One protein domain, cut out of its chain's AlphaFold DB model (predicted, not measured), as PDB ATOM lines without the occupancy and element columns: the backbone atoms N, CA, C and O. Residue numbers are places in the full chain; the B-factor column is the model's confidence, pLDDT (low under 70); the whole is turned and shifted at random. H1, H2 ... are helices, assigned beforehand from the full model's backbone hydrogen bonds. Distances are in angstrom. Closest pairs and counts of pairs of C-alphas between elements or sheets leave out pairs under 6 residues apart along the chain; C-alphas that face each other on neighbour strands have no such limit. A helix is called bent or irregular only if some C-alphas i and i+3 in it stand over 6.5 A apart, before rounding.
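Overview. This is residues 8 to 132 of the 211 residues of an uncharacterized protein of Campylobacter subantarcticus LMG 24374 (UniProt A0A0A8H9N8). A helical hairpin, H1 and H2, packs with H2 along a shorter helix, H3, which sits in the middle of the domain; the short helices H4 and H6 pack on H3 away from the hairpin, and H5 crosses H3 and also reaches H2 with its residue Leu 103. H7 runs out at one end beyond H6, and residues 79 to 84 stick out as a loop. The printed part has 125 residues with seven named helices, H1 to H7 in order, and no named strand; the class is all helix. It is compact, with a radius of gyration of the C-alphas of 14.8 A, yet elongated, spanning 45 by 29 by 27 A.

Along the chain. Find C-alpha 8 at (-22.954, 37.117, -40.420); from there H1, residues 8 to 26, runs 27.4 A. Next come H2, residues 33 to 53, 30.2 A long, and H3, residues 62 to 73, 17.5 A. H3 is irregular: C-alphas 63 and 66 are 7.7 A apart. Then follow H4, residues 88 to 91, H5, 103 to 108, H6, 112 to 120, and H7, 123 to 131, ending at C-alpha 131 (-16.137, 19.434, -30.896).

Arrangement. H3 is the hub, touching four helices. H2 and H3 form a hairpin at a shallow tilt of 21 degrees; their closest C-alphas, Ser 48 and Asp 62, are 4.9 A apart. H1 and H2 are a hairpin too, at 27 degrees, closest at Ile 17 and Lys 46, 5.8 A. H5 touches H3 about perpendicular, 87 degrees, with C-alphas Tyr 69 and Leu 103 closest at 6.5 A. H3 touches H4 with residues 71 to 73 alone, closest at C-alphas Thr 72 and Tyr 90, 5.4 A. H6 and H3 only just touch, with 3 pairs of C-alphas within 8 A, closest at Ile 68 and Val 115, 6.7 A. H7 touches no helix but is near H6, the C-alphas of Ile 119 and Met 125 being closest at 6.4 A. Each O i to N i+4 pair is within hydrogen-bond range in H1, H2, H5, H6 and H7, and 6 of 8 are in H3; H4 is too short for such a pair, and its one O i to N i+3 pair is not within range.

Size, cuts and confidence. The farthest C-alphas, Ser 31 and Ser 130, are 46.5 A apart. The printed part has no cut; the links H3 to H4 and H4 to H5 are long. No printed residue is under 70 in pLDDT.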
ATOM      1  N   ASN A   8     -21.514  36.854 -40.409       97.31
ATOM      2  CA  ASN A   8     -22.954  37.117 -40.420       97.31
ATOM      3  C   ASN A   8     -23.531  37.096 -39.003       97.31
ATOM      4  O   ASN A   8     -24.344  37.959 -38.683       97.31
ATOM      5  N   ASP A   9     -23.069  36.176 -38.153       97.56
ATOM      6  CA  ASP A   9     -23.496  36.114 -36.752       97.56
ATOM      7  C   ASP A   9     -23.116  37.413 -36.022       97.56
ATOM      8  O   ASP A   9     -23.935  38.003 -35.322       97.56
ATOM      9  N   PHE A  10     -21.893  37.922 -36.234       97.94
ATOM     10  CA  PHE A  10     -21.470  39.211 -35.668       97.94
ATOM     11  C   PHE A  10     -22.332  40.381 -36.166       97.94
ATOM     12  O   PHE A  10     -22.736  41.222 -35.363       97.94
ATOM     13  N   LEU A  11     -22.670  40.418 -37.458       98.19
ATOM     14  CA  LEU A  11     -23.548  41.451 -38.016       98.19
ATOM     15  C   LEU A  11     -24.969  41.387 -37.422       98.19
ATOM     16  O   LEU A  11     -25.590  42.423 -37.157       98.19
ATOM     17  N   GLU A  12     -25.492  40.180 -37.198       97.50
ATOM     18  CA  GLU A  12     -26.784  39.971 -36.543       97.50
ATOM     19  C   GLU A  12     -26.755  40.444 -35.084       97.50
ATOM     20  O   GLU A  12     -27.694  41.117 -34.642       97.50
ATOM     21  N   LEU A  13     -25.671  40.165 -34.353       98.19
ATOM     22  CA  LEU A  13     -25.467  40.651 -32.987       98.19
ATOM     23  C   LEU A  13     -25.473  42.183 -32.926       98.19
ATOM     24  O   LEU A  13     -26.232  42.753 -32.141       98.19
ATOM     25  N   GLU A  14     -24.691  42.857 -33.775       98.38
ATOM     26  CA  GLU A  14     -24.644  44.327 -33.843       98.38
ATOM     27  C   GLU A  14     -26.023  44.921 -34.156       98.38
ATOM     28  O   GLU A  14     -26.496  45.834 -33.474       98.38
ATOM     29  N   THR A  15     -26.711  44.351 -35.150       98.38
ATOM     30  CA  THR A  15     -28.061  44.775 -35.544       98.38
ATOM     31  C   THR A  15     -29.057  44.599 -34.399       98.38
ATOM     32  O   THR A  15     -29.902  45.465 -34.151       98.38
ATOM     33  N   THR A  16     -28.973  43.480 -33.685       98.31
ATOM     34  CA  THR A  16     -29.860  43.168 -32.561       98.31
ATOM     35  C   THR A  16     -29.598  44.094 -31.379       98.31
ATOM     36  O   THR A  16     -30.549  44.632 -30.812       98.31
ATOM     37  N   ILE A  17     -28.331  44.361 -31.053       98.62
ATOM     38  CA  ILE A  17     -27.943  45.320 -30.012       98.62
ATOM     39  C   ILE A  17     -28.486  46.713 -30.337       98.62
ATOM     40  O   ILE A  17     -29.134  47.313 -29.481       98.62
ATOM     41  N   ALA A  18     -28.331  47.192 -31.574       98.44
ATOM     42  CA  ALA A  18     -28.868  48.490 -31.980       98.44
ATOM     43  C   ALA A  18     -30.397  48.565 -31.799       98.44
ATOM     44  O   ALA A  18     -30.927  49.557 -31.296       98.44
ATOM     45  N   ARG A  19     -31.135  47.496 -32.137       98.12
ATOM     46  CA  ARG A  19     -32.591  47.417 -31.897       98.12
ATOM     47  C   ARG A  19     -32.937  47.418 -30.408       98.12
ATOM     48  O   ARG A  19     -33.926  48.038 -30.018       98.12
ATOM     49  N   ILE A  20     -32.160  46.716 -29.584       98.31
ATOM     50  CA  ILE A  20     -32.333  46.708 -28.127       98.31
ATOM     51  C   ILE A  20     -32.138  48.120 -27.566       98.31
ATOM     52  O   ILE A  20     -32.956  48.565 -26.767       98.31
ATOM     53  N   GLU A  21     -31.117  48.848 -28.016       98.50
ATOM     54  CA  GLU A  21     -30.860  50.225 -27.583       98.50
ATOM     55  C   GLU A  21     -32.019  51.165 -27.921       98.50
ATOM     56  O   GLU A  21     -32.453  51.924 -27.059       98.50
ATOM     57  N   GLN A  22     -32.597  51.056 -29.121       98.12
ATOM     58  CA  GLN A  22     -33.797  51.823 -29.479       98.12
ATOM     59  C   GLN A  22     -34.989  51.494 -28.568       98.12
ATOM     60  O   GLN A  22     -35.701  52.395 -28.124       98.12
ATOM     61  N   LYS A  23     -35.196  50.211 -28.240       97.06
ATOM     62  CA  LYS A  23     -36.251  49.794 -27.300       97.06
ATOM     63  C   LYS A  23     -36.002  50.326 -25.886       97.06
ATOM     64  O   LYS A  23     -36.959  50.707 -25.224       97.06
ATOM     65  N   LEU A  24     -34.751  50.357 -25.430       98.12
ATOM     66  CA  LEU A  24     -34.384  50.899 -24.120       98.12
ATOM     67  C   LEU A  24     -34.625  52.410 -24.045       98.12
ATOM     68  O   LEU A  24     -35.180  52.868 -23.053       98.12
ATOM     69  N   LEU A  25     -34.292  53.165 -25.099       97.75
ATOM     70  CA  LEU A  25     -34.596  54.600 -25.181       97.75
ATOM     71  C   LEU A  25     -36.103  54.875 -25.074       97.75
ATOM     72  O   LEU A  25     -36.511  55.806 -24.391       97.75
ATOM     73  N   ALA A  26     -36.936  54.043 -25.704       96.00
ATOM     74  CA  ALA A  26     -38.393  54.173 -25.627       96.00
ATOM     75  C   ALA A  26     -38.979  53.840 -24.239       96.00
ATOM     76  O   ALA A  26     -40.121  54.199 -23.963       96.00
ATOM     77  N   LEU A  27     -38.227  53.139 -23.386       96.06
ATOM     78  CA  LEU A  27     -38.624  52.795 -22.017       96.06
ATOM     79  C   LEU A  27     -38.058  53.774 -20.977       96.06
ATOM     80  O   LEU A  27     -38.373  53.642 -19.792       96.06
ATOM     81  N   ASP A  28     -37.236  54.740 -21.386       94.88
ATOM     82  CA  ASP A  28     -36.640  55.708 -20.469       94.88
ATOM     83  C   ASP A  28     -37.717  56.573 -19.790       94.88
ATOM     84  O   ASP A  28     -38.685  57.011 -20.412       94.88
ATOM     85  N   GLY A  29     -37.582  56.774 -18.479       92.44
ATOM     86  CA  GLY A  29     -38.556  57.507 -17.660       92.44
ATOM     87  C   GLY A  29     -39.884  56.788 -17.368       92.44
ATOM     88  O   GLY A  29     -40.729  57.351 -16.667       92.44
ATOM     89  N   THR A  30     -40.092  55.557 -17.851       95.31
ATOM     90  CA  THR A  30     -41.261  54.746 -17.462       95.31
ATOM     91  C   THR A  30     -41.162  54.291 -16.002       95.31
ATOM     92  O   THR A  30     -40.073  54.110 -15.460       95.31
ATOM     93  N   SER A  31     -42.311  54.134 -15.337       94.00
ATOM     94  CA  SER A  31     -42.378  53.770 -13.911       94.00
ATOM     95  C   SER A  31     -43.280  52.574 -13.612       94.00
ATOM     96  O   SER A  31     -43.300  52.099 -12.478       94.00
ATOM     97  N   ASP A  32     -44.010  52.062 -14.606       96.69
ATOM     98  CA  ASP A  32     -44.797  50.849 -14.434       96.69
ATOM     99  C   ASP A  32     -43.885  49.613 -14.370       96.69
ATOM    100  O   ASP A  32     -42.837  49.531 -15.018       96.69
ATOM    101  N   GLN A  33     -44.296  48.627 -13.571       97.50
ATOM    102  CA  GLN A  33     -43.474  47.453 -13.288       97.50
ATOM    103  C   GLN A  33     -43.174  46.625 -14.548       97.50
ATOM    104  O   GLN A  33     -42.070  46.091 -14.677       97.50
ATOM    105  N   LYS A  34     -44.116  46.555 -15.504       96.19
ATOM    106  CA  LYS A  34     -43.952  45.836 -16.777       96.19
ATOM    107  C   LYS A  34     -42.825  46.455 -17.607       96.19
ATOM    108  O   LYS A  34     -41.956  45.725 -18.086       96.19
ATOM    109  N   SER A  35     -42.791  47.780 -17.735       96.62
ATOM    110  CA  SER A  35     -41.734  48.504 -18.451       96.62
ATOM    111  C   SER A  35     -40.376  48.394 -17.758       96.62
ATOM    112  O   SER A  35     -39.379  48.119 -18.430       96.62
ATOM    113  N   ILE A  36     -40.332  48.497 -16.423       97.56
ATOM    114  CA  ILE A  36     -39.104  48.294 -15.630       97.56
ATOM    115  C   ILE A  36     -38.537  46.884 -15.864       97.56
ATOM    116  O   ILE A  36     -37.354  46.718 -16.175       97.56
ATOM    117  N   ASN A  37     -39.386  45.860 -15.786       98.19
ATOM    118  CA  ASN A  37     -39.005  44.466 -16.021       98.19
ATOM    119  C   ASN A  37     -38.537  44.230 -17.465       98.19
ATOM    120  O   ASN A  37     -37.552  43.525 -17.705       98.19
ATOM    121  N   LYS A  38     -39.205  44.852 -18.440       97.56
ATOM    122  CA  LYS A  38     -38.819  44.785 -19.852       97.56
ATOM    123  C   LYS A  38     -37.445  45.404 -20.084       97.56
ATOM    124  O   LYS A  38     -36.608  44.784 -20.739       97.56
ATOM    125  N   ALA A  39     -37.186  46.577 -19.505       98.12
ATOM    126  CA  ALA A  39     -35.885  47.237 -19.566       98.12
ATOM    127  C   ALA A  39     -34.786  46.394 -18.899       98.12
ATOM    128  O   ALA A  39     -33.695  46.268 -19.454       98.12
ATOM    129  N   LYS A  40     -35.073  45.746 -17.760       98.12
ATOM    130  CA  LYS A  40     -34.149  44.804 -17.105       98.12
ATOM    131  C   LYS A  40     -33.726  43.675 -18.056       98.12
ATOM    132  O   LYS A  40     -32.532  43.479 -18.265       98.12
ATOM    133  N   HIS A  41     -34.681  42.978 -18.673       98.62
ATOM    134  CA  HIS A  41     -34.385  41.866 -19.590       98.62
ATOM    135  C   HIS A  41     -33.709  42.321 -20.895       98.62
ATOM    136  O   HIS A  41     -32.860  41.612 -21.436       98.62
ATOM    137  N   LEU A  42     -34.046  43.509 -21.410       98.62
ATOM    138  CA  LEU A  42     -33.351  44.097 -22.558       98.62
ATOM    139  C   LEU A  42     -31.892  44.434 -22.229       98.62
ATOM    140  O   LEU A  42     -31.014  44.142 -23.036       98.62
ATOM    141  N   ASN A  43     -31.618  44.992 -21.047       98.56
ATOM    142  CA  ASN A  43     -30.248  45.249 -20.595       98.56
ATOM    143  C   ASN A  43     -29.454  43.952 -20.410       98.56
ATOM    144  O   ASN A  43     -28.300  43.889 -20.825       98.56
ATOM    145  N   GLU A  44     -30.074  42.909 -19.853       98.56
ATOM    146  CA  GLU A  44     -29.461  41.581 -19.746       98.56
ATOM    147  C   GLU A  44     -29.111  41.023 -21.135       98.56
ATOM    148  O   GLU A  44     -27.961  40.662 -21.379       98.56
ATOM    149  N   SER A  45     -30.068  41.066 -22.077       98.38
ATOM    150  CA  SER A  45     -29.856  40.683 -23.483       98.38
ATOM    151  C   SER A  45     -28.674  41.442 -24.084       98.38
ATOM    152  O   SER A  45     -27.754  40.832 -24.616       98.38
ATOM    153  N   LYS A  46     -28.673  42.777 -23.967       98.62
ATOM    154  CA  LYS A  46     -27.601  43.638 -24.482       98.62
ATOM    155  C   LYS A  46     -26.240  43.226 -23.923       98.62
ATOM    156  O   LYS A  46     -25.304  43.073 -24.700       98.62
ATOM    157  N   ALA A  47     -26.138  43.029 -22.609       98.44
ATOM    158  CA  ALA A  47     -24.888  42.671 -21.951       98.44
ATOM    159  C   ALA A  47     -24.338  41.322 -22.444       98.44
ATOM    160  O   ALA A  47     -23.151  41.234 -22.757       98.44
ATOM    161  N   SER A  48     -25.178  40.290 -22.581       98.31
ATOM    162  CA  SER A  48     -24.729  38.995 -23.116       98.31
ATOM    163  C   SER A  48     -24.356  39.064 -24.595       98.31
ATOM    164  O   SER A  48     -23.299  38.563 -24.973       98.31
ATOM    165  N   LEU A  49     -25.132  39.758 -25.435       98.44
ATOM    166  CA  LEU A  49     -24.765  39.911 -26.848       98.44
ATOM    167  C   LEU A  49     -23.459  40.713 -27.016       98.44
ATOM    168  O   LEU A  49     -22.658  40.413 -27.902       98.44
ATOM    169  N   GLN A  50     -23.195  41.693 -26.145       98.31
ATOM    170  CA  GLN A  50     -21.915  42.408 -26.107       98.31
ATOM    171  C   GLN A  50     -20.751  41.481 -25.732       98.31
ATOM    172  O   GLN A  50     -19.700  41.552 -26.368       98.31
ATOM    173  N   LYS A  51     -20.932  40.556 -24.777       97.81
ATOM    174  CA  LYS A  51     -19.918  39.521 -24.506       97.81
ATOM    175  C   LYS A  51     -19.619  38.686 -25.751       97.81
ATOM    176  O   LYS A  51     -18.447  38.420 -26.018       97.81
ATOM    177  N   CYS A  52     -20.640  38.299 -26.519       97.81
ATOM    178  CA  CYS A  52     -20.451  37.565 -27.772       97.81
ATOM    179  C   CYS A  52     -19.623  38.373 -28.786       97.81
ATOM    180  O   CYS A  52     -18.667  37.835 -29.345       97.81
ATOM    181  N   LEU A  53     -19.919  39.669 -28.973       97.19
ATOM    182  CA  LEU A  53     -19.119  40.559 -29.836       97.19
ATOM    183  C   LEU A  53     -17.650  40.626 -29.394       97.19
ATOM    184  O   LEU A  53     -16.738  40.605 -30.219       97.19
ATOM    185  N   GLU A  54     -17.413  40.652 -28.084       96.88
ATOM    186  CA  GLU A  54     -16.072  40.663 -27.493       96.88
ATOM    187  C   GLU A  54     -15.396  39.280 -27.456       96.88
ATOM    188  O   GLU A  54     -14.262  39.171 -26.983       96.88
ATOM    189  N   LYS A  55     -16.059  38.224 -27.951       95.44
ATOM    190  CA  LYS A  55     -15.609  36.817 -27.908       95.44
ATOM    191  C   LYS A  55     -15.422  36.259 -26.488       95.44
ATOM    192  O   LYS A  55     -14.639  35.327 -26.253       95.44
ATOM    193  N   LYS A  56     -16.147  36.838 -25.534       95.56
ATOM    194  CA  LYS A  56     -16.117  36.531 -24.096       95.56
ATOM    195  C   LYS A  56     -17.374  35.813 -23.609       95.56
ATOM    196  O   LYS A  56     -17.554  35.703 -22.400       95.56
ATOM    197  N   ASP A  57     -18.230  35.343 -24.511       94.38
ATOM    198  CA  ASP A  57     -19.326  34.451 -24.145       94.38
ATOM    199  C   ASP A  57     -18.780  33.194 -23.464       94.38
ATOM    200  O   ASP A  57     -17.745  32.630 -23.868       94.38
ATOM    201  N   ASP A  58     -19.463  32.824 -22.385       89.69
ATOM    202  CA  ASP A  58     -19.016  31.817 -21.425       89.69
ATOM    203  C   ASP A  58     -19.918  30.579 -21.393       89.69
ATOM    204  O   ASP A  58     -19.464  29.502 -20.997       89.69
ATOM    205  N   ASP A  59     -21.153  30.690 -21.881       93.88
ATOM    206  CA  ASP A  59     -22.107  29.594 -21.859       93.88
ATOM    207  C   ASP A  59     -23.039  29.525 -23.072       93.88
ATOM    208  O   ASP A  59     -23.009  30.336 -23.998       93.88
ATOM    209  N   LYS A  60     -23.899  28.502 -23.049       95.38
ATOM    210  CA  LYS A  60     -24.830  28.208 -24.135       95.38
ATOM    211  C   LYS A  60     -25.931  29.257 -24.321       95.38
ATOM    212  O   LYS A  60     -26.588  29.215 -25.359       95.38
ATOM    213  N   TYR A  61     -26.174  30.139 -23.350       97.62
ATOM    214  CA  TYR A  61     -27.288  31.089 -23.353       97.62
ATOM    215  C   TYR A  61     -26.902  32.456 -23.910       97.62
ATOM    216  O   TYR A  61     -27.766  33.105 -24.494       97.62
ATOM    217  N   ASP A  62     -25.644  32.886 -23.753       97.31
ATOM    218  CA  ASP A  62     -25.203  34.250 -24.083       97.31
ATOM    219  C   ASP A  62     -25.624  34.692 -25.499       97.31
ATOM    220  O   ASP A  62     -26.247  35.743 -25.657       97.31
ATOM    221  N   PHE A  63     -25.386  33.855 -26.515       97.94
ATOM    222  CA  PHE A  63     -25.771  34.142 -27.907       97.94
ATOM    223  C   PHE A  63     -27.294  34.195 -28.124       97.94
ATOM    224  O   PHE A  63     -27.780  34.918 -28.990       97.94
ATOM    225  N   PHE A  64     -28.059  33.443 -27.332       98.38
ATOM    226  CA  PHE A  64     -29.505  33.272 -27.497       98.38
ATOM    227  C   PHE A  64     -30.332  34.194 -26.608       98.38
ATOM    228  O   PHE A  64     -31.563  34.102 -26.598       98.38
ATOM    229  N   LEU A  65     -29.698  35.070 -25.824       98.19
ATOM    230  CA  LEU A  65     -30.405  35.762 -24.755       98.19
ATOM    231  C   LEU A  65     -31.510  36.691 -25.283       98.19
ATOM    232  O   LEU A  65     -32.554  36.829 -24.646       98.19
ATOM    233  N   HIS A  66     -31.360  37.236 -26.494       98.31
ATOM    234  CA  HIS A  66     -32.430  38.018 -27.115       98.31
ATOM    235  C   HIS A  66     -33.581  37.162 -27.681       98.31
ATOM    236  O   HIS A  66     -34.749  37.565 -27.658       98.31
ATOM    237  N   GLN A  67     -33.294  35.953 -28.155       98.19
ATOM    238  CA  GLN A  67     -34.316  34.985 -28.541       98.19
ATOM    239  C   GLN A  67     -35.088  34.515 -27.297       98.19
ATOM    240  O   GLN A  67     -36.314  34.453 -27.332       98.19
ATOM    241  N   ILE A  68     -34.404  34.302 -26.168       98.44
ATOM    242  CA  ILE A  68     -35.021  34.007 -24.862       98.44
ATOM    243  C   ILE A  68     -35.876  35.190 -24.383       98.44
ATOM    244  O   ILE A  68     -37.002  34.998 -23.916       98.44
ATOM    245  N   TYR A  69     -35.399  36.427 -24.560       98.31
ATOM    246  CA  TYR A  69     -36.209  37.628 -24.352       98.31
ATOM    247  C   TYR A  69     -37.493  37.581 -25.187       98.31
ATOM    248  O   TYR A  69     -38.571  37.847 -24.665       98.31
ATOM    249  N   THR A  70     -37.403  37.192 -26.458       97.06
ATOM    250  CA  THR A  70     -38.565  37.104 -27.354       97.06
ATOM    251  C   THR A  70     -39.522  35.982 -26.941       97.06
ATOM    252  O   THR A  70     -40.730  36.192 -26.954       97.06
ATOM    253  N   LEU A  71     -39.016  34.827 -26.491       97.06
ATOM    254  CA  LEU A  71     -39.831  33.758 -25.889       97.06
ATOM    255  C   LEU A  71     -40.515  34.202 -24.593       97.06
ATOM    256  O   LEU A  71     -41.588  33.712 -24.260       97.06
ATOM    257  N   THR A  72     -39.909  35.139 -23.869       96.81
ATOM    258  CA  THR A  72     -40.501  35.696 -22.656       96.81
ATOM    259  C   THR A  72     -41.575  36.721 -23.006       96.81
ATOM    260  O   THR A  72     -42.682  36.635 -22.493       96.81
ATOM    261  N   TRP A  73     -41.272  37.705 -23.852       95.88
ATOM    262  CA  TRP A  73     -42.089  38.912 -24.039       95.88
ATOM    263  C   TRP A  73     -42.985  38.914 -25.279       95.88
ATOM    264  O   TRP A  73     -43.813  39.814 -25.405       95.88
ATOM    265  N   GLY A  74     -42.811  37.956 -26.187       94.50
ATOM    266  CA  GLY A  74     -43.393  38.007 -27.523       94.50
ATOM    267  C   GLY A  74     -42.585  38.880 -28.487       94.50
ATOM    268  O   GLY A  74     -41.745  39.698 -28.098       94.50
ATOM    269  N   HIS A  75     -42.839  38.698 -29.784       90.44
ATOM    270  CA  HIS A  75     -42.230  39.514 -30.842       90.44
ATOM    271  C   HIS A  75     -42.890  40.901 -30.972       90.44
ATOM    272  O   HIS A  75     -42.248  41.850 -31.429       90.44
ATOM    273  N   LYS A  76     -44.139  41.026 -30.514       90.12
ATOM    274  CA  LYS A  76     -44.909  42.265 -30.338       90.12
ATOM    275  C   LYS A  76     -45.775  42.140 -29.066       90.12
ATOM    276  O   LYS A  76     -45.840  41.039 -28.515       90.12
ATOM    277  N   PRO A  77     -46.365  43.231 -28.547       88.44
ATOM    278  CA  PRO A  77     -47.250  43.165 -27.383       88.44
ATOM    279  C   PRO A  77     -48.387  42.161 -27.595       88.44
ATOM    280  O   PRO A  77     -48.982  42.142 -28.668       88.44
ATOM    281  N   ILE A  78     -48.693  41.344 -26.583       87.12
ATOM    282  CA  ILE A  78     -49.740  40.306 -26.658       87.12
ATOM    283  C   ILE A  78     -51.101  40.927 -26.988       87.12
ATOM    284  O   ILE A  78     -51.900  40.336 -27.703       87.12
ATOM    285  N   GLU A  79     -51.337  42.151 -26.522       88.44
ATOM    286  CA  GLU A  79     -52.550  42.924 -26.777       88.44
ATOM    287  C   GLU A  79     -52.717  43.313 -28.262       88.44
ATOM    288  O   GLU A  79     -53.816  43.656 -28.693       88.44
ATOM    289  N   GLU A  80     -51.639  43.245 -29.050       92.06
ATOM    290  CA  GLU A  80     -51.589  43.518 -30.495       92.06
ATOM    291  C   GLU A  80     -51.486  42.227 -31.339       92.06
ATOM    292  O   GLU A  80     -51.271  42.280 -32.558       92.06
ATOM    293  N   MET A  81     -51.573  41.057 -30.699       92.44
ATOM    294  CA  MET A  81     -51.473  39.741 -31.335       92.44
ATOM    295  C   MET A  81     -52.853  39.127 -31.563       92.44
ATOM    296  O   MET A  81     -53.752  39.256 -30.734       92.44
ATOM    297  N   ASN A  82     -52.997  38.407 -32.672       93.19
ATOM    298  CA  ASN A  82     -54.125  37.503 -32.868       93.19
ATOM    299  C   ASN A  82     -53.934  36.240 -32.010       93.19
ATOM    300  O   ASN A  82     -52.804  35.866 -31.695       93.19
ATOM    301  N   GLU A  83     -55.024  35.551 -31.655       89.06
ATOM    302  CA  GLU A  83     -54.971  34.354 -30.795       89.06
ATOM    303  C   GLU A  83     -54.051  33.249 -31.341       89.06
ATOM    304  O   GLU A  83     -53.364  32.585 -30.570       89.06
ATOM    305  N   ASP A  84     -53.987  33.081 -32.663       92.69
ATOM    306  CA  ASP A  84     -53.134  32.101 -33.342       92.69
ATOM    307  C   ASP A  84     -51.640  32.467 -33.334       92.69
ATOM    308  O   ASP A  84     -50.788  31.591 -33.491       92.69
ATOM    309  N   GLU A  85     -51.303  33.739 -33.103       90.00
ATOM    310  CA  GLU A  85     -49.918  34.206 -32.964       90.00
ATOM    311  C   GLU A  85     -49.382  34.018 -31.532       90.00
ATOM    312  O   GLU A  85     -48.162  34.037 -31.317       90.00
ATOM    313  N   ILE A  86     -50.265  33.865 -30.535       90.56
ATOM    314  CA  ILE A  86     -49.892  33.773 -29.119       90.56
ATOM    315  C   ILE A  86     -49.392  32.362 -28.812       90.56
ATOM    316  O   ILE A  86     -50.154  31.427 -28.561       90.56
ATOM    317  N   LEU A  87     -48.069  32.216 -28.769       92.44
ATOM    318  CA  LEU A  87     -47.445  30.979 -28.323       92.44
ATOM    319  C   LEU A  87     -47.685  30.759 -26.820       92.44
ATOM    320  O   LEU A  87     -47.568  31.712 -26.040       92.44
ATOM    321  N   PRO A  88     -47.907  29.504 -26.372       93.19
ATOM    322  CA  PRO A  88     -48.113  29.194 -24.957       93.19
ATOM    323  C   PRO A  88     -47.003  29.712 -24.033       93.19
ATOM    324  O   PRO A  88     -47.263  30.035 -22.881       93.19
ATOM    325  N   CYS A  89     -45.763  29.815 -24.520       93.06
ATOM    326  CA  CYS A  89     -44.636  30.304 -23.729       93.06
ATOM    327  C   CYS A  89     -44.733  31.795 -23.363       93.06
ATOM    328  O   CYS A  89     -44.266  32.179 -22.289       93.06
ATOM    329  N   TYR A  90     -45.394  32.624 -24.180       93.69
ATOM    330  CA  TYR A  90     -45.479  34.073 -23.959       93.69
ATOM    331  C   TYR A  90     -46.220  34.436 -22.665       93.69
ATOM    332  O   TYR A  90     -45.947  35.476 -22.057       93.69
ATOM    333  N   THR A  91     -47.100  33.551 -22.191       93.44
ATOM    334  CA  THR A  91     -47.932  33.757 -20.997       93.44
ATOM    335  C   THR A  91     -47.378  33.089 -19.734       93.44
ATOM    336  O   THR A  91     -47.899  33.330 -18.649       93.44
ATOM    337  N   LYS A  92     -46.302  32.290 -19.829       96.44
ATOM    338  CA  LYS A  92     -45.762  31.517 -18.690       96.44
ATOM    339  C   LYS A  92     -45.070  32.363 -17.615       96.44
ATOM    340  O   LYS A  92     -44.904  31.898 -16.492       96.44
ATOM    341  N   VAL A  93     -44.628  33.573 -17.953       96.69
ATOM    342  CA  VAL A  93     -43.907  34.469 -17.034       96.69
ATOM    343  C   VAL A  93     -44.762  35.695 -16.741       96.69
ATOM    344  O   VAL A  93     -45.111  36.427 -17.673       96.69
ATOM    345  N   ASP A  94     -45.018  35.948 -15.458       96.56
ATOM    346  CA  ASP A  94     -45.655  37.174 -14.976       96.56
ATOM    347  C   ASP A  94     -44.736  38.382 -15.217       96.56
ATOM    348  O   ASP A  94     -43.643  38.496 -14.657       96.56
ATOM    349  N   LYS A  95     -45.177  39.285 -16.095       95.94
ATOM    350  CA  LYS A  95     -44.409  40.463 -16.509       95.94
ATOM    351  C   LYS A  95     -44.462  41.601 -15.502       95.94
ATOM    352  O   LYS A  95     -43.643  42.513 -15.608       95.94
ATOM    353  N   GLU A  96     -45.375  41.552 -14.541       96.75
ATOM    354  CA  GLU A  96     -45.558  42.568 -13.503       96.75
ATOM    355  C   GLU A  96     -44.980  42.124 -12.152       96.75
ATOM    356  O   GLU A  96     -45.023  42.872 -11.177       96.75
ATOM    357  N   GLN A  97     -44.357  40.943 -12.086       96.69
ATOM    358  CA  GLN A  97     -43.659  40.480 -10.892       96.69
ATOM    359  C   GLN A  97     -42.562  41.479 -10.484       96.69
ATOM    360  O   GLN A  97     -41.603  41.699 -11.225       96.69
ATOM    361  N   VAL A  98     -42.655  42.040  -9.273       94.94
ATOM    362  CA  VAL A  98     -41.707  43.054  -8.754       94.94
ATOM    363  C   VAL A  98     -40.251  42.577  -8.804       94.94
ATOM    364  O   VAL A  98     -39.354  43.320  -9.187       94.94
ATOM    365  N   ASN A  99     -40.022  41.309  -8.466       94.00
ATOM    366  CA  ASN A  99     -38.711  40.662  -8.521       94.00
ATOM    367  C   ASN A  99     -38.679  39.622  -9.641       94.00
ATOM    368  O   ASN A  99     -38.478  38.438  -9.367       94.00
ATOM    369  N   ILE A 100     -38.955  40.038 -10.881       97.38
ATOM    370  CA  ILE A 100     -38.913  39.128 -12.030       97.38
ATOM    371  C   ILE A 100     -37.531  38.445 -12.104       97.38
ATOM    372  O   ILE A 100     -36.513  39.142 -11.969       97.38
ATOM    373  N   PRO A 101     -37.456  37.112 -12.279       98.25
ATOM    374  CA  PRO A 101     -36.175  36.437 -12.459       98.25
ATOM    375  C   PRO A 101     -35.493  36.936 -13.734       98.25
ATOM    376  O   PRO A 101     -36.166  37.385 -14.657       98.25
ATOM    377  N   SER A 102     -34.168  36.871 -13.791       98.38
ATOM    378  CA  SER A 102     -33.401  37.128 -15.018       98.38
ATOM    379  C   SER A 102     -33.852  36.222 -16.170       98.38
ATOM    380  O   SER A 102     -34.401  35.139 -15.951       98.38
ATOM    381  N   LEU A 103     -33.575  36.618 -17.411       98.56
ATOM    382  CA  LEU A 103     -33.810  35.780 -18.586       98.56
ATOM    383  C   LEU A 103     -33.098  34.438 -18.456       98.56
ATOM    384  O   LEU A 103     -33.669  33.410 -18.812       98.56
ATOM    385  N   LYS A 104     -31.882  34.432 -17.909       97.88
ATOM    386  CA  LYS A 104     -31.122  33.203 -17.681       97.88
ATOM    387  C   LYS A 104     -31.758  32.287 -16.627       97.88
ATOM    388  O   LYS A 104     -31.756  31.070 -16.806       97.88
ATOM    389  N   GLU A 105     -32.333  32.839 -15.560       98.38
ATOM    390  CA  GLU A 105     -33.105  32.063 -14.576       98.38
ATOM    391  C   GLU A 105     -34.416  31.543 -15.178       98.38
ATOM    392  O   GLU A 105     -34.757  30.373 -14.992       98.38
ATOM    393  N   ILE A 106     -35.125  32.368 -15.956       98.56
ATOM    394  CA  ILE A 106     -36.338  31.975 -16.692       98.56
ATOM    395  C   ILE A 106     -36.030  30.827 -17.660       98.56
ATOM    396  O   ILE A 106     -36.758  29.835 -17.690       98.56
ATOM    397  N   ALA A 107     -34.926  30.929 -18.402       98.38
ATOM    398  CA  ALA A 107     -34.446  29.912 -19.331       98.38
ATOM    399  C   ALA A 107     -34.115  28.577 -18.657       98.38
ATOM    400  O   ALA A 107     -34.224  27.535 -19.287       98.38
ATOM    401  N   GLN A 108     -33.710  28.590 -17.388       97.94
ATOM    402  CA  GLN A 108     -33.371  27.376 -16.639       97.94
ATOM    403  C   GLN A 108     -34.553  26.794 -15.859       97.94
ATOM    404  O   GLN A 108     -34.452  25.679 -15.345       97.94
ATOM    405  N   SER A 109     -35.662  27.528 -15.766       97.88
ATOM    406  CA  SER A 109     -36.829  27.156 -14.967       97.88
ATOM    407  C   SER A 109     -38.112  27.182 -15.802       97.88
ATOM    408  O   SER A 109     -38.493  26.167 -16.378       97.88
ATOM    409  N   ILE A 110     -38.765  28.338 -15.890       98.00
ATOM    410  CA  ILE A 110     -40.122  28.515 -16.419       98.00
ATOM    411  C   ILE A 110     -40.218  28.161 -17.911       98.00
ATOM    412  O   ILE A 110     -41.198  27.548 -18.334       98.00
ATOM    413  N   LEU A 111     -39.208  28.538 -18.699       98.25
ATOM    414  CA  LEU A 111     -39.158  28.323 -20.151       98.25
ATOM    415  C   LEU A 111     -38.121  27.267 -20.554       98.25
ATOM    416  O   LEU A 111     -37.625  27.283 -21.679       98.25
ATOM    417  N   LYS A 112     -37.746  26.370 -19.634       97.94
ATOM    418  CA  LYS A 112     -36.638  25.432 -19.851       97.94
ATOM    419  C   LYS A 112     -36.807  24.584 -21.107       97.94
ATOM    420  O   LYS A 112     -35.856  24.434 -21.866       97.94
ATOM    421  N   GLU A 113     -37.996  24.038 -21.333       97.75
ATOM    422  CA  GLU A 113     -38.259  23.166 -22.480       97.75
ATOM    423  C   GLU A 113     -38.147  23.924 -23.806       97.75
ATOM    424  O   GLU A 113     -37.467  23.467 -24.725       97.75
ATOM    425  N   GLU A 114     -38.748  25.113 -23.894       97.88
ATOM    426  CA  GLU A 114     -38.680  25.951 -25.091       97.88
ATOM    427  C   GLU A 114     -37.265  26.441 -25.377       97.88
ATOM    428  O   GLU A 114     -36.835  26.452 -26.530       97.88
ATOM    429  N   VAL A 115     -36.532  26.840 -24.336       98.25
ATOM    430  CA  VAL A 115     -35.163  27.334 -24.487       98.25
ATOM    431  C   VAL A 115     -34.199  26.202 -24.827       98.25
ATOM    432  O   VAL A 115     -33.357  26.376 -25.706       98.25
ATOM    433  N   ASP A 116     -34.327  25.029 -24.206       97.56
ATOM    434  CA  ASP A 116     -33.511  23.874 -24.583       97.56
ATOM    435  C   ASP A 116     -33.812  23.438 -26.021       97.56
ATOM    436  O   ASP A 116     -32.878  23.149 -26.763       97.56
ATOM    437  N   ALA A 117     -35.077  23.443 -26.455       97.69
ATOM    438  CA  ALA A 117     -35.426  23.154 -27.845       97.69
ATOM    439  C   ALA A 117     -34.843  24.196 -28.816       97.69
ATOM    440  O   ALA A 117     -34.290  23.823 -29.850       97.69
ATOM    441  N   LEU A 118     -34.924  25.488 -28.478       97.56
ATOM    442  CA  LEU A 118     -34.333  26.577 -29.259       97.56
ATOM    443  C   LEU A 118     -32.820  26.388 -29.426       97.56
ATOM    444  O   LEU A 118     -32.317  26.423 -30.547       97.56
ATOM    445  N   ILE A 119     -32.103  26.194 -28.317       97.62
ATOM    446  CA  ILE A 119     -30.640  26.116 -28.313       97.62
ATOM    447  C   ILE A 119     -30.179  24.814 -28.962       97.62
ATOM    448  O   ILE A 119     -29.342  24.842 -29.860       97.62
ATOM    449  N   ASN A 120     -30.733  23.670 -28.551       96.12
ATOM    450  CA  ASN A 120     -30.267  22.370 -29.027       96.12
ATOM    451  C   ASN A 120     -30.528  22.187 -30.524       96.12
ATOM    452  O   ASN A 120     -29.731  21.536 -31.183       96.12
ATOM    453  N   ASN A 121     -31.581  22.775 -31.093       96.94
ATOM    454  CA  ASN A 121     -31.837  22.674 -32.532       96.94
ATOM    455  C   ASN A 121     -31.032  23.680 -33.371       96.94
ATOM    456  O   ASN A 121     -31.097  23.636 -34.601       96.94
ATOM    457  N   HIS A 122     -30.277  24.589 -32.747       97.44
ATOM    458  CA  HIS A 122     -29.529  25.606 -33.474       97.44
ATOM    459  C   HIS A 122     -28.219  25.053 -34.070       97.44
ATOM    460  O   HIS A 122     -27.479  24.357 -33.365       97.44
ATOM    461  N   PRO A 123     -27.850  25.416 -35.317       96.75
ATOM    462  CA  PRO A 123     -26.608  24.961 -35.950       96.75
ATOM    463  C   PRO A 123     -25.343  25.220 -35.123       96.75
ATOM    464  O   PRO A 123     -24.516  24.325 -35.000       96.75
ATOM    465  N   LEU A 124     -25.222  26.393 -34.484       96.12
ATOM    466  CA  LEU A 124     -24.071  26.708 -33.618       96.12
ATOM    467  C   LEU A 124     -23.923  25.736 -32.439       96.12
ATOM    468  O   LEU A 124     -22.806  25.391 -32.062       96.12
ATOM    469  N   MET A 125     -25.034  25.276 -31.853       95.81
ATOM    470  CA  MET A 125     -24.988  24.290 -30.772       95.81
ATOM    471  C   MET A 125     -24.629  22.906 -31.303       95.81
ATOM    472  O   MET A 125     -23.818  22.210 -30.700       95.81
ATOM    473  N   GLN A 126     -25.172  22.526 -32.459       95.44
ATOM    474  CA  GLN A 126     -24.835  21.262 -33.114       95.44
ATOM    475  C   GLN A 126     -23.348  21.195 -33.486       95.44
ATOM    476  O   GLN A 126     -22.678  20.206 -33.187       95.44
ATOM    477  N   GLU A 127     -22.798  22.274 -34.048       94.38
ATOM    478  CA  GLU A 127     -21.361  22.405 -34.301       94.38
ATOM    479  C   GLU A 127     -20.572  22.308 -32.990       94.38
ATOM    480  O   GLU A 127     -19.643  21.506 -32.878       94.38
ATOM    481  N   ARG A 128     -20.994  23.031 -31.946       93.81
ATOM    482  CA  ARG A 128     -20.336  22.990 -30.634       93.81
ATOM    483  C   ARG A 128     -20.302  21.583 -30.033       93.81
ATOM    484  O   ARG A 128     -19.290  21.198 -29.447       93.81
ATOM    485  N   MET A 129     -21.373  20.809 -30.182       93.88
ATOM    486  CA  MET A 129     -21.464  19.430 -29.692       93.88
ATOM    487  C   MET A 129     -20.629  18.433 -30.510       93.88
ATOM    488  O   MET A 129     -20.325  17.342 -30.016       93.88
ATOM    489  N   SER A 130     -20.228  18.792 -31.734       93.00
ATOM    490  CA  SER A 130     -19.297  17.987 -32.533       93.00
ATOM    491  C   SER A 130     -17.863  18.060 -32.001       93.00
ATOM    492  O   SER A 130     -17.140  17.066 -32.034       93.00
ATOM    493  N   ASP A 131     -17.484  19.198 -31.416       92.81
ATOM    494  CA  ASP A 131     -16.137  19.434 -30.896       92.81
ATOM    495  C   ASP A 131     -16.000  19.149 -29.396       92.81
ATOM    496  O   ASP A 131     -14.890  18.911 -28.909       92.81
ATOM    497  N   TYR A 132     -17.106  19.170 -28.650       94.94
ATOM    498  CA  TYR A 132     -17.114  19.052 -27.194       94.94
ATOM    499  C   TYR A 132     -18.316  18.245 -26.687       94.94
ATOM    500  O   TYR A 132     -19.319  18.077 -27.381       94.94
TER     501      TYR A 132